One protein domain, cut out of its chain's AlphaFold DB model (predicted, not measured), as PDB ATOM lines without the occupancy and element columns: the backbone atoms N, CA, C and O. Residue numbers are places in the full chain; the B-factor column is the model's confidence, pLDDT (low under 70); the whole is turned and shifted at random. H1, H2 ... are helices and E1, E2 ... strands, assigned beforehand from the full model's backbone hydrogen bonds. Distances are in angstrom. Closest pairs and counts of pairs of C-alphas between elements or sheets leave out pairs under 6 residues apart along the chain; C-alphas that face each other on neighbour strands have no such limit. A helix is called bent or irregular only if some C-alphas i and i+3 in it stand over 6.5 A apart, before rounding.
ATOM      1  N   ASN A 199      21.813 -20.161  62.004       82.38
ATOM      2  CA  ASN A 199      21.645 -19.008  62.898       82.38
ATOM      3  C   ASN A 199      21.700 -17.697  62.094       82.38
ATOM      4  O   ASN A 199      22.773 -17.241  61.694       82.38
ATOM      5  N   ILE A 200      20.534 -17.082  61.865       82.56
ATOM      6  CA  ILE A 200      20.411 -15.866  61.049       82.56
ATOM      7  C   ILE A 200      21.101 -14.673  61.715       82.56
ATOM      8  O   ILE A 200      21.652 -13.822  61.020       82.56
ATOM      9  N   ARG A 201      21.110 -14.602  63.051       81.56
ATOM     10  CA  ARG A 201      21.726 -13.478  63.761       81.56
ATOM     11  C   ARG A 201      23.217 -13.383  63.467       81.56
ATOM     12  O   ARG A 201      23.660 -12.333  63.021       81.56
ATOM     13  N   ASN A 202      23.933 -14.498  63.595       82.69
ATOM     14  CA  ASN A 202      25.367 -14.557  63.304       82.69
ATOM     15  C   ASN A 202      25.659 -14.166  61.844       82.69
ATOM     16  O   ASN A 202      26.661 -13.519  61.562       82.69
ATOM     17  N   ILE A 203      24.774 -14.534  60.908       82.88
ATOM     18  CA  ILE A 203      24.896 -14.158  59.492       82.88
ATOM     19  C   ILE A 203      24.723 -12.645  59.297       82.88
ATOM     20  O   ILE A 203      25.492 -12.030  58.564       82.88
ATOM     21  N   LEU A 204      23.713 -12.047  59.933       82.44
ATOM     22  CA  LEU A 204      23.424 -10.620  59.791       82.44
ATOM     23  C   LEU A 204      24.426  -9.734  60.541       82.44
ATOM     24  O   LEU A 204      24.694  -8.630  60.085       82.44
ATOM     25  N   GLU A 205      24.983 -10.195  61.663       79.56
ATOM     26  CA  GLU A 205      26.003  -9.465  62.434       79.56
ATOM     27  C   GLU A 205      27.349  -9.402  61.704       79.56
ATOM     28  O   GLU A 205      28.033  -8.389  61.790       79.56
ATOM     29  N   LYS A 206      27.688 -10.426  60.907       71.88
ATOM     30  CA  LYS A 206      28.861 -10.405  60.015       71.88
ATOM     31  C   LYS A 206      28.730  -9.406  58.858       71.88
ATOM     32  O   LYS A 206      29.699  -9.169  58.142       71.88
ATOM     33  N   TYR A 207      27.541  -8.849  58.623       74.06
ATOM     34  CA  TYR A 207      27.355  -7.824  57.607       74.06
ATOM     35  C   TYR A 207      27.734  -6.449  58.168       74.06
ATOM     36  O   TYR A 207      26.938  -5.804  58.854       74.06
ATOM     37  N   GLU A 208      28.930  -5.976  57.817       61.44
ATOM     38  CA  GLU A 208      29.344  -4.603  58.095       61.44
ATOM     39  C   GLU A 208      28.509  -3.618  57.275       61.44
ATOM     40  O   GLU A 208      28.689  -3.411  56.071       61.44
ATOM     41  N   ALA A 209      27.548  -2.991  57.939       61.19
ATOM     42  CA  ALA A 209      26.759  -1.941  57.333       61.19
ATOM     43  C   ALA A 209      27.537  -0.622  57.377       61.19
ATOM     44  O   ALA A 209      27.763  -0.059  58.450       61.19
ATOM     45  N   ALA A 210      27.883  -0.089  56.204       55.81
ATOM     46  CA  ALA A 210      28.564   1.196  56.106       55.81
ATOM     47  C   ALA A 210      27.765   2.291  56.846       55.81
ATOM     48  O   ALA A 210      26.550   2.427  56.613       55.81
ATOM     49  N   PRO A 211      28.407   3.095  57.715       59.62
ATOM     50  CA  PRO A 211      27.773   4.272  58.285       59.62
ATOM     51  C   PRO A 211      27.327   5.180  57.146       59.62
ATOM     52  O   PRO A 211      28.115   5.500  56.257       59.62
ATOM     53  N   PHE A 212      26.072   5.616  57.162       62.03
ATOM     54  CA  PHE A 212      25.569   6.489  56.107       62.03
ATOM     55  C   PHE A 212      25.231   7.868  56.641       62.03
ATOM     56  O   PHE A 212      24.744   8.029  57.766       62.03
ATOM     57  N   LYS A 213      25.505   8.869  55.801       61.59
ATOM     58  CA  LYS A 213      25.104  10.247  56.041       61.59
ATOM     59  C   LYS A 213      23.705  10.461  55.485       61.59
ATOM     60  O   LYS A 213      23.399  10.049  54.369       61.59
ATOM     61  N   ARG A 214      22.838  11.079  56.279       65.44
ATOM     62  CA  ARG A 214      21.544  11.570  55.808       65.44
ATOM     63  C   ARG A 214      21.597  13.085  55.767       65.44
ATOM     64  O   ARG A 214      21.695  13.698  56.828       65.44
ATOM     65  N   ASP A 215      21.477  13.665  54.578       62.03
ATOM     66  CA  ASP A 215      21.445  15.118  54.438       62.03
ATOM     67  C   ASP A 215      20.203  15.674  55.133       62.03
ATOM     68  O   ASP A 215      19.049  15.373  54.801       62.03
ATOM     69  N   ARG A 216      20.451  16.442  56.193       71.62
ATOM     70  CA  ARG A 216      19.418  17.146  56.943       71.62
ATOM     71  C   ARG A 216      19.284  18.539  56.352       71.62
ATOM     72  O   ARG A 216      20.260  19.270  56.280       71.62
ATOM     73  N   LYS A 217      18.048  18.932  56.031       77.06
ATOM     74  CA  LYS A 217      17.724  20.303  55.600       77.06
ATOM     75  C   LYS A 217      17.987  21.364  56.681       77.06
ATOM     76  O   LYS A 217      17.942  22.543  56.378       77.06
ATOM     77  N   VAL A 218      18.184  20.954  57.940       81.75
ATOM     78  CA  VAL A 218      18.319  21.848  59.100       81.75
ATOM     79  C   VAL A 218      19.421  21.332  60.014       81.75
ATOM     80  O   VAL A 218      19.347  20.191  60.486       81.75
ATOM     81  N   SER A 219      20.424  22.171  60.271       85.50
ATOM     82  CA  SER A 219      21.484  21.892  61.241       85.50
ATOM     83  C   SER A 219      20.979  22.061  62.680       85.50
ATOM     84  O   SER A 219      19.968  22.720  62.926       85.50
ATOM     85  N   TYR A 220      21.690  21.507  63.671       86.06
ATOM     86  CA  TYR A 220      21.346  21.766  65.078       86.06
ATOM     87  C   TYR A 220      21.416  23.265  65.412       86.06
ATOM     88  O   TYR A 220      20.564  23.773  66.136       86.06
ATOM     89  N   LYS A 221      22.381  23.987  64.828       86.50
ATOM     90  CA  LYS A 221      22.554  25.434  65.007       86.50
ATOM     91  C   LYS A 221      21.339  26.215  64.501       86.50
ATOM     92  O   LYS A 221      20.847  27.101  65.194       86.50
ATOM     93  N   ASP A 222      20.818  25.850  63.333       89.56
ATOM     94  CA  ASP A 222      19.612  26.469  62.778       89.56
ATOM     95  C   ASP A 222      18.379  26.123  63.607       89.56
ATOM     96  O   ASP A 222      17.552  26.988  63.882       89.56
ATOM     97  N   PHE A 223      18.292  24.893  64.113       91.12
ATOM     98  CA  PHE A 223      17.203  24.515  65.002       91.12
ATOM     99  C   PHE A 223      17.216  25.281  66.334       91.12
ATOM    100  O   PHE A 223      16.151  25.630  66.837       91.12
ATOM    101  N   VAL A 224      18.387  25.601  66.896       90.00
ATOM    102  CA  VAL A 224      18.483  26.458  68.092       90.00
ATOM    103  C   VAL A 224      17.892  27.846  67.814       90.00
ATOM    104  O   VAL A 224      17.125  28.353  68.634       90.00
ATOM    105  N   LYS A 225      18.148  28.422  66.630       92.31
ATOM    106  CA  LYS A 225      17.508  29.680  66.201       92.31
ATOM    107  C   LYS A 225      15.991  29.525  66.081       92.31
ATOM    108  O   LYS A 225      15.251  30.344  66.619       92.31
ATOM    109  N   MET A 226      15.516  28.440  65.463       93.38
ATOM    110  CA  MET A 226      14.080  28.136  65.381       93.38
ATOM    111  C   MET A 226      13.443  28.013  66.773       93.38
ATOM    112  O   MET A 226      12.320  28.471  66.970       93.38
ATOM    113  N   LYS A 227      14.142  27.411  67.747       91.94
ATOM    114  CA  LYS A 227      13.677  27.240  69.135       91.94
ATOM    115  C   LYS A 227      13.549  28.585  69.854       91.94
ATOM    116  O   LYS A 227      12.545  28.794  70.527       91.94
ATOM    117  N   LYS A 228      14.494  29.507  69.636       92.25
ATOM    118  CA  LYS A 228      14.409  30.891  70.127       92.25
ATOM    119  C   LYS A 228      13.200  31.620  69.531       92.25
ATOM    120  O   LYS A 228      12.360  32.105  70.273       92.25
ATOM    121  N   MET A 229      13.035  31.563  68.209       93.38
ATOM    122  CA  MET A 229      11.877  32.154  67.521       93.38
ATOM    123  C   MET A 229      10.542  31.573  68.010       93.38
ATOM    124  O   MET A 229       9.548  32.285  68.109       93.38
ATOM    125  N   LYS A 230      10.509  30.275  68.330       91.56
ATOM    126  CA  LYS A 230       9.330  29.614  68.905       91.56
ATOM    127  C   LYS A 230       9.023  30.112  70.322       91.56
ATOM    128  O   LYS A 230       7.849  30.243  70.651       91.56
ATOM    129  N   ALA A 231      10.050  30.370  71.135       89.44
ATOM    130  CA  ALA A 231       9.913  30.939  72.477       89.44
ATOM    131  C   ALA A 231       9.463  32.411  72.445       89.44
ATOM    132  O   ALA A 231       8.697  32.828  73.302       89.44
ATOM    133  N   GLU A 232       9.846  33.157  71.407       92.62
ATOM    134  CA  GLU A 232       9.370  34.520  71.105       92.62
ATOM    135  C   GLU A 232       7.924  34.557  70.555       92.62
ATOM    136  O   GLU A 232       7.468  35.583  70.065       92.62
ATOM    137  N   GLY A 233       7.195  33.434  70.585       89.12
ATOM    138  CA  GLY A 233       5.787  33.357  70.181       89.12
ATOM    139  C   GLY A 233       5.537  33.104  68.691       89.12
ATOM    140  O   GLY A 233       4.381  32.955  68.294       89.12
ATOM    141  N   ARG A 234       6.575  32.975  67.849       92.25
ATOM    142  CA  ARG A 234       6.374  32.775  66.403       92.25
ATOM    143  C   ARG A 234       5.704  31.437  66.076       92.25
ATOM    144  O   ARG A 234       6.017  30.361  66.609       92.25
ATOM    145  N   THR A 235       4.787  31.480  65.119       92.94
ATOM    146  CA  THR A 235       4.094  30.314  64.575       92.94
ATOM    147  C   THR A 235       5.045  29.443  63.747       92.94
ATOM    148  O   THR A 235       6.067  29.880  63.219       92.94
ATOM    149  N   SER A 236       4.699  28.163  63.565       91.62
ATOM    150  CA  SER A 236       5.492  27.269  62.705       91.62
ATOM    151  C   SER A 236       5.493  27.689  61.228       91.62
ATOM    152  O   SER A 236       6.362  27.230  60.491       91.62
ATOM    153  N   LYS A 237       4.542  28.537  60.802       92.06
ATOM    154  CA  LYS A 237       4.505  29.119  59.454       92.06
ATOM    155  C   LYS A 237       5.572  30.198  59.299       92.06
ATOM    156  O   LYS A 237       6.367  30.119  58.372       92.06
ATOM    157  N   GLU A 238       5.656  31.119  60.253       90.38
ATOM    158  CA  GLU A 238       6.668  32.184  60.261       90.38
ATOM    159  C   GLU A 238       8.085  31.621  60.383       90.38
ATOM    160  O   GLU A 238       8.968  32.004  59.622       90.38
ATOM    161  N   ILE A 239       8.289  30.641  61.271       92.62
ATOM    162  CA  ILE A 239       9.573  29.937  61.383       92.62
ATOM    163  C   ILE A 239       9.897  29.195  60.076       92.62
ATOM    164  O   ILE A 239      11.044  29.173  59.650       92.62
ATOM    165  N   GLY A 240       8.903  28.577  59.431       90.94
ATOM    166  CA  GLY A 240       9.093  27.905  58.144       90.94
ATOM    167  C   GLY A 240       9.589  28.860  57.062       90.94
ATOM    168  O   GLY A 240      10.590  28.570  56.409       90.94
ATOM    169  N   ASN A 241       8.953  30.025  56.941       91.94
ATOM    170  CA  ASN A 241       9.315  31.050  55.965       91.94
ATOM    171  C   ASN A 241      10.759  31.548  56.147       91.94
ATOM    172  O   ASN A 241      11.479  31.663  55.163       91.94
ATOM    173  N   SER A 242      11.218  31.766  57.385       91.19
ATOM    174  CA  SER A 242      12.587  32.247  57.656       91.19
ATOM    175  C   SER A 242      13.701  31.251  57.314       91.19
ATOM    176  O   SER A 242      14.856  31.652  57.215       91.19
ATOM    177  N   PHE A 243      13.379  29.966  57.149       89.38
ATOM    178  CA  PHE A 243      14.349  28.913  56.822       89.38
ATOM    179  C   PHE A 243      14.045  28.215  55.488       89.38
ATOM    180  O   PHE A 243      14.662  27.197  55.180       89.38
ATOM    181  N   SER A 244      13.087  28.724  54.704       89.94
ATOM    182  CA  SER A 244      12.614  28.090  53.463       89.94
ATOM    183  C   SER A 244      12.136  26.642  53.671       89.94
ATOM    184  O   SER A 244      12.434  25.730  52.897       89.94
ATOM    185  N   LEU A 245      11.385  26.408  54.754       90.81
ATOM    186  CA  LEU A 245      10.859  25.102  55.149       90.81
ATOM    187  C   LEU A 245       9.337  25.111  55.229       90.81
ATOM    188  O   LEU A 245       8.713  26.043  55.726       90.81
ATOM    189  N   HIS A 246       8.729  23.989  54.854       92.25
ATOM    190  CA  HIS A 246       7.291  23.821  55.013       92.25
ATOM    191  C   HIS A 246       6.888  23.808  56.511       92.25
ATOM    192  O   HIS A 246       7.541  23.123  57.310       92.25
ATOM    193  N   PRO A 247       5.778  24.456  56.925       88.06
ATOM    194  CA  PRO A 247       5.386  24.555  58.339       88.06
ATOM    195  C   PRO A 247       5.171  23.195  59.026       88.06
ATOM    196  O   PRO A 247       5.458  23.026  60.214       88.06
ATOM    197  N   SER A 248       4.702  22.184  58.282       88.69
ATOM    198  CA  SER A 248       4.565  20.810  58.796       88.69
ATOM    199  C   SER A 248       5.916  20.161  59.119       88.69
ATOM    200  O   SER A 248       6.021  19.401  60.085       88.69
ATOM    201  N   TYR A 249       6.961  20.487  58.355       89.12
ATOM    202  CA  TYR A 249       8.313  20.001  58.600       89.12
ATOM    203  C   TYR A 249       8.893  20.630  59.867       89.12
ATOM    204  O   TYR A 249       9.436  19.909  60.700       89.12
ATOM    205  N   VAL A 250       8.671  21.935  60.071       88.31
ATOM    206  CA  VAL A 250       9.030  22.635  61.314       88.31
ATOM    207  C   VAL A 250       8.371  21.966  62.519       88.31
ATOM    208  O   VAL A 250       9.068  21.554  63.442       88.31
ATOM    209  N   ARG A 251       7.047  21.751  62.494       90.12
ATOM    210  CA  ARG A 251       6.337  21.032  63.574       90.12
ATOM    211  C   ARG A 251       6.941  19.650  63.835       90.12
ATOM    212  O   ARG A 251       7.194  19.283  64.979       90.12
ATOM    213  N   THR A 252       7.230  18.911  62.767       89.00
ATOM    214  CA  THR A 252       7.839  17.579  62.852       89.00
ATOM    215  C   THR A 252       9.229  17.617  63.494       89.00
ATOM    216  O   THR A 252       9.568  16.703  64.246       89.00
ATOM    217  N   LEU A 253      10.042  18.644  63.221       88.44
ATOM    218  CA  LEU A 253      11.367  18.809  63.828       88.44
ATOM    219  C   LEU A 253      11.277  19.015  65.342       88.44
ATOM    220  O   LEU A 253      11.963  18.304  66.073       88.44
ATOM    221  N   PHE A 254      10.390  19.896  65.811       88.81
ATOM    222  CA  PHE A 254      10.167  20.114  67.246       88.81
ATOM    223  C   PHE A 254       9.681  18.845  67.958       88.81
ATOM    224  O   PHE A 254      10.179  18.505  69.029       88.81
ATOM    225  N   VAL A 255       8.764  18.089  67.343       89.06
ATOM    226  CA  VAL A 255       8.303  16.803  67.896       89.06
ATOM    227  C   VAL A 255       9.441  15.782  67.969       89.06
ATOM    228  O   VAL A 255       9.557  15.047  68.949       89.06
ATOM    229  N   LYS A 256      10.287  15.711  66.936       84.00
ATOM    230  CA  LYS A 256      11.423  14.781  66.912       84.00
ATOM    231  C   LYS A 256      12.485  15.150  67.943       84.00
ATOM    232  O   LYS A 256      12.938  14.244  68.636       84.00
ATOM    233  N   GLU A 257      12.826  16.433  68.081       87.44
ATOM    234  CA  GLU A 257      13.781  16.897  69.097       87.44
ATOM    235  C   GLU A 257      13.272  16.617  70.506       87.44
ATOM    236  O   GLU A 257      14.012  16.042  71.294       87.44
ATOM    237  N   ARG A 258      11.985  16.842  70.788       85.44
ATOM    238  CA  ARG A 258      11.409  16.486  72.091       85.44
ATOM    239  C   ARG A 258      11.526  14.989  72.411       85.44
ATOM    240  O   ARG A 258      11.682  14.622  73.567       85.44
ATOM    241  N   ARG A 259      11.447  14.117  71.397       82.50
ATOM    242  CA  ARG A 259      11.532  12.654  71.571       82.50
ATOM    243  C   ARG A 259      12.958  12.107  71.609       82.50
ATOM    244  O   ARG A 259      13.182  11.079  72.234       82.50
ATOM    245  N   LYS A 260      13.883  12.697  70.850       77.88
ATOM    246  CA  LYS A 260      15.224  12.132  70.602       77.88
ATOM    247  C   LYS A 260      16.371  13.083  70.962       77.88
ATOM    248  O   LYS A 260      17.530  12.737  70.772       77.88
ATOM    249  N   GLY A 261      16.083  14.292  71.431       82.44
ATOM    250  CA  GLY A 261      17.076  15.317  71.745       82.44
ATOM    251  C   GLY A 261      17.992  15.638  70.560       82.44
ATOM    252  O   GLY A 261      17.562  15.652  69.397       82.44
ATOM    253  N   LYS A 262      19.284  15.842  70.862       74.81
ATOM    254  CA  LYS A 262      20.348  16.134  69.883       74.81
ATOM    255  C   LYS A 262      20.525  15.032  68.823       74.81
ATOM    256  O   LYS A 262      20.932  15.349  67.707       74.81
ATOM    257  N   GLU A 263      20.115  13.782  69.089       74.19
ATOM    258  CA  GLU A 263      20.117  12.691  68.088       74.19
ATOM    259  C   GLU A 263      19.251  13.007  66.866       74.19
ATOM    260  O   GLU A 263      19.464  12.483  65.771       74.19
ATOM    261  N   THR A 264      18.277  13.908  67.020       76.12
ATOM    262  CA  THR A 264      17.461  14.395  65.907       76.12
ATOM    263  C   THR A 264      18.305  15.042  64.819       76.12
ATOM    264  O   THR A 264      17.873  15.010  63.673       76.12
ATOM    265  N   PHE A 265      19.489  15.566  65.134       78.44
ATOM    266  CA  PHE A 265      20.353  16.296  64.203       78.44
ATOM    267  C   PHE A 265      21.654  15.555  63.891       78.44
ATOM    268  O   PHE A 265      22.493  16.086  63.170       78.44
ATOM    269  N   LYS A 266      21.824  14.317  64.381       72.75
ATOM    270  CA  LYS A 266      22.929  13.474  63.924       72.75
ATOM    271  C   LYS A 266      22.748  13.138  62.445       72.75
ATOM    272  O   LYS A 266      21.677  12.688  62.020       72.75
ATOM    273  N   ASN A 267      23.824  13.344  61.689       68.12
ATOM    274  CA  ASN A 267      23.901  13.030  60.264       68.12
ATOM    275  C   ASN A 267      24.438  11.621  60.015       68.12
ATOM    276  O   ASN A 267      24.065  11.018  59.017       68.12
ATOM    277  N   LYS A 268      25.280  11.092  60.915       64.75
ATOM    278  CA  LYS A 268      25.850   9.744  60.830       64.75
ATOM    279  C   LYS A 268      24.912   8.755  61.521       64.75
ATOM    280  O   LYS A 268      24.597   8.923  62.698       64.75
ATOM    281  N   HIS A 269      24.454   7.751  60.781       67.19
ATOM    282  CA  HIS A 269      23.621   6.678  61.310       67.19
ATOM    283  C   HIS A 269      24.348   5.341  61.202       67.19
ATOM    284  O   HIS A 269      24.761   4.936  60.115       67.19
ATOM    285  N   GLU A 270      24.456   4.656  62.335       64.62
ATOM    286  CA  GLU A 270      24.917   3.274  62.406       64.62
ATOM    287  C   GLU A 270      23.736   2.328  62.206       64.62
ATOM    288  O   GLU A 270      22.611   2.579  62.657       64.62
ATOM    289  N   THR A 271      23.986   1.244  61.481       68.25
ATOM    290  CA  THR A 271      22.995   0.188  61.285       68.25
ATOM    291  C   THR A 271      23.400  -0.966  62.186       68.25
ATOM    292  O   THR A 271      24.490  -1.496  62.035       68.25
ATOM    293  N   SER A 272      22.532  -1.338  63.125       75.12
ATOM    294  CA  SER A 272      22.760  -2.469  64.023       75.12
ATOM    295  C   SER A 272      21.687  -3.532  63.821       75.12
ATOM    296  O   SER A 272      20.546  -3.226  63.441       75.12
ATOM    297  N   VAL A 273      22.048  -4.784  64.080       82.50
ATOM    298  CA  VAL A 273      21.094  -5.887  64.178       82.50
ATOM    299  C   VAL A 273      20.390  -5.785  65.530       82.50
ATOM    300  O   VAL A 273      21.012  -5.503  66.551       82.50
ATOM    301  N   VAL A 274      19.071  -5.945  65.534       84.06
ATOM    302  CA  VAL A 274      18.248  -5.995  66.744       84.06
ATOM    303  C   VAL A 274      17.456  -7.289  66.753       84.06
ATOM    304  O   VAL A 274      17.004  -7.765  65.707       84.06
ATOM    305  N   GLU A 275      17.268  -7.829  67.948       85.31
ATOM    306  CA  GLU A 275      16.447  -9.004  68.187       85.31
ATOM    307  C   GLU A 275      15.281  -8.634  69.096       85.31
ATOM    308  O   GLU A 275      15.458  -7.929  70.089       85.31
ATOM    309  N   LYS A 276      14.084  -9.087  68.730       81.69
ATOM    310  CA  LYS A 276      12.883  -8.968  69.550       81.69
ATOM    311  C   LYS A 276      11.996 -10.182  69.291       81.69
ATOM    312  O   LYS A 276      11.782 -10.525  68.131       81.69
ATOM    313  N   ASP A 277      11.508 -10.823  70.350       82.00
ATOM    314  CA  ASP A 277      10.572 -11.957  70.276       82.00
ATOM    315  C   ASP A 277      11.091 -13.110  69.386       82.00
ATOM    316  O   ASP A 277      10.372 -13.666  68.557       82.00
ATOM    317  N   GLY A 278      12.393 -13.416  69.482       81.88
ATOM    318  CA  GLY A 278      13.055 -14.445  68.668       81.88
ATOM    319  C   GLY A 278      13.197 -14.096  67.180       81.88
ATOM    320  O   GLY A 278      13.609 -14.949  66.388       81.88
ATOM    321  N   ARG A 279      12.878 -12.858  66.778       86.44
ATOM    322  CA  ARG A 279      13.032 -12.359  65.408       86.44
ATOM    323  C   ARG A 279      14.155 -11.338  65.303       86.44
ATOM    324  O   ARG A 279      14.303 -10.456  66.145       86.44
ATOM    325  N   VAL A 280      14.921 -11.436  64.225       87.25
ATOM    326  CA  VAL A 280      16.145 -10.679  63.972       87.25
ATOM    327  C   VAL A 280      15.961  -9.794  62.742       87.25
ATOM    328  O   VAL A 280      15.446 -10.232  61.711       87.25
ATOM    329  N   ARG A 281      16.367  -8.528  62.847       85.94
ATOM    330  CA  ARG A 281      16.281  -7.535  61.762       85.94
ATOM    331  C   ARG A 281      17.288  -6.413  61.944       85.94
ATOM    332  O   ARG A 281      17.829  -6.229  63.029       85.94
ATOM    333  N   PHE A 282      17.464  -5.589  60.918       83.38
ATOM    334  CA  PHE A 282      18.165  -4.318  61.092       83.38
ATOM    335  C   PHE A 282      17.279  -3.306  61.829       83.38
ATOM    336  O   PHE A 282      16.080  -3.208  61.565       83.38
TER     337      PHE A 282
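AT A GLANCE: This is residues 199 to 282 of the 787 residues of an uncharacterized protein of candidate division MSBL1 archaeon SCGC-AAA259A05 (UniProt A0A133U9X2). Two lobes of unequal size stand at the ends of a thin neck: the small one is the hairpin of E1 and E2 with the short helix H1 packed beside it, and the larger one holds H2, H3 and H4, whose centres make a triangle. The neck is made of two unnamed stretches, within residues 206 to 219 and residues 266 to 272, which run between the lobes and pair briefly as strands do. The printed part has 84 residues, with four named helices and two named strands in the order H1 H2 H3 H4 E1 E2; the sheet has the order E1 - E2 and is antiparallel, and the class is mostly helix. The whole is only just loose, close to extended, with a radius of gyration of the C-alphas of 17.7 A, and it spans 55 by 25 by 18 A.

IN THESE COORDINATES: E1 is residues 273 to 276, 10.3 A from first to last C-alpha, and E2 is residues 279 to 282, 10.5 A. C-alpha 282, where E2 and the printed part end, is at (18.165, -4.318, 61.092). H1 is residues 200 to 205, 8.6 A long, and begins with C-alpha 200 at (20.411, -15.866, 61.049). H2 is residues 220 to 231, 16.4 A long, beginning with C-alpha 220 at (21.346, 21.766, 65.078). H3 is residues 236 to 242, 10.0 A long. H4, the longest helix, is residues 247 to 265, 18.1 A from first to last C-alpha. It is irregular, with C-alphas 259 and 262 being 9.6 A apart, and it has a kink of 115 degrees near residue 259.

HOW THE PARTS SIT: E1 and E2 form a hairpin, antiparallel with 148 degrees between their directions. The C-alphas of Val 273 and Phe 282 face each other at 4.5 A. N 274 and O 281 are within hydrogen-bond range at 2.8 A, and so are N 279 and O 276 at 2.9 A. The closest C-alphas of H1 and E2 are those of Arg 201 and Val 280, 6.2 A apart; those of H1 and E1 are Glu 205 and Val 273, 6.3 A apart. H1 touches no helix. Across the neck, residues 212 to 213 pair antiparallel with residues 268 to 269. In the larger lobe H2 touches H3 with residues 226 to 230 alone, the closest C-alphas being those of Met 226 and Ile 239, 6.3 A apart; the two run opposite ways at a steep tilt of 53 degrees. H4 touches H3 with residues 247 to 251 alone, the closest C-alphas being those of Lys 237 and Pro 247 at 4.8 A, and their lines are about perpendicular at 89 degrees. H2 and H4 are close but not clearly touching, with the C-alphas of Tyr 220 and Phe 265 the closest at 5.6 A. Among the pairs that are apart are H1 and H4, and H2 and E1. Every O i to N i+4 pair is within hydrogen-bond range in H1, H2 and H3; in H4 it is 11 of 15.

THE WHOLE: The two C-alphas farthest apart are those of Asn 199 and Glu 232, at 55.5 A, while the first and last printed C-alphas, of Asn 199 and Phe 282, are 15.2 A apart. The printed part has no cut. The link from H1 to H2, 14 residues, is long; the link from H4 to E1, 7 residues, is short; the other three are tight. The mean pLDDT of the printed part is 82.2, and confidence is low, under 70, in residues 208 to 215 and 267 to 271.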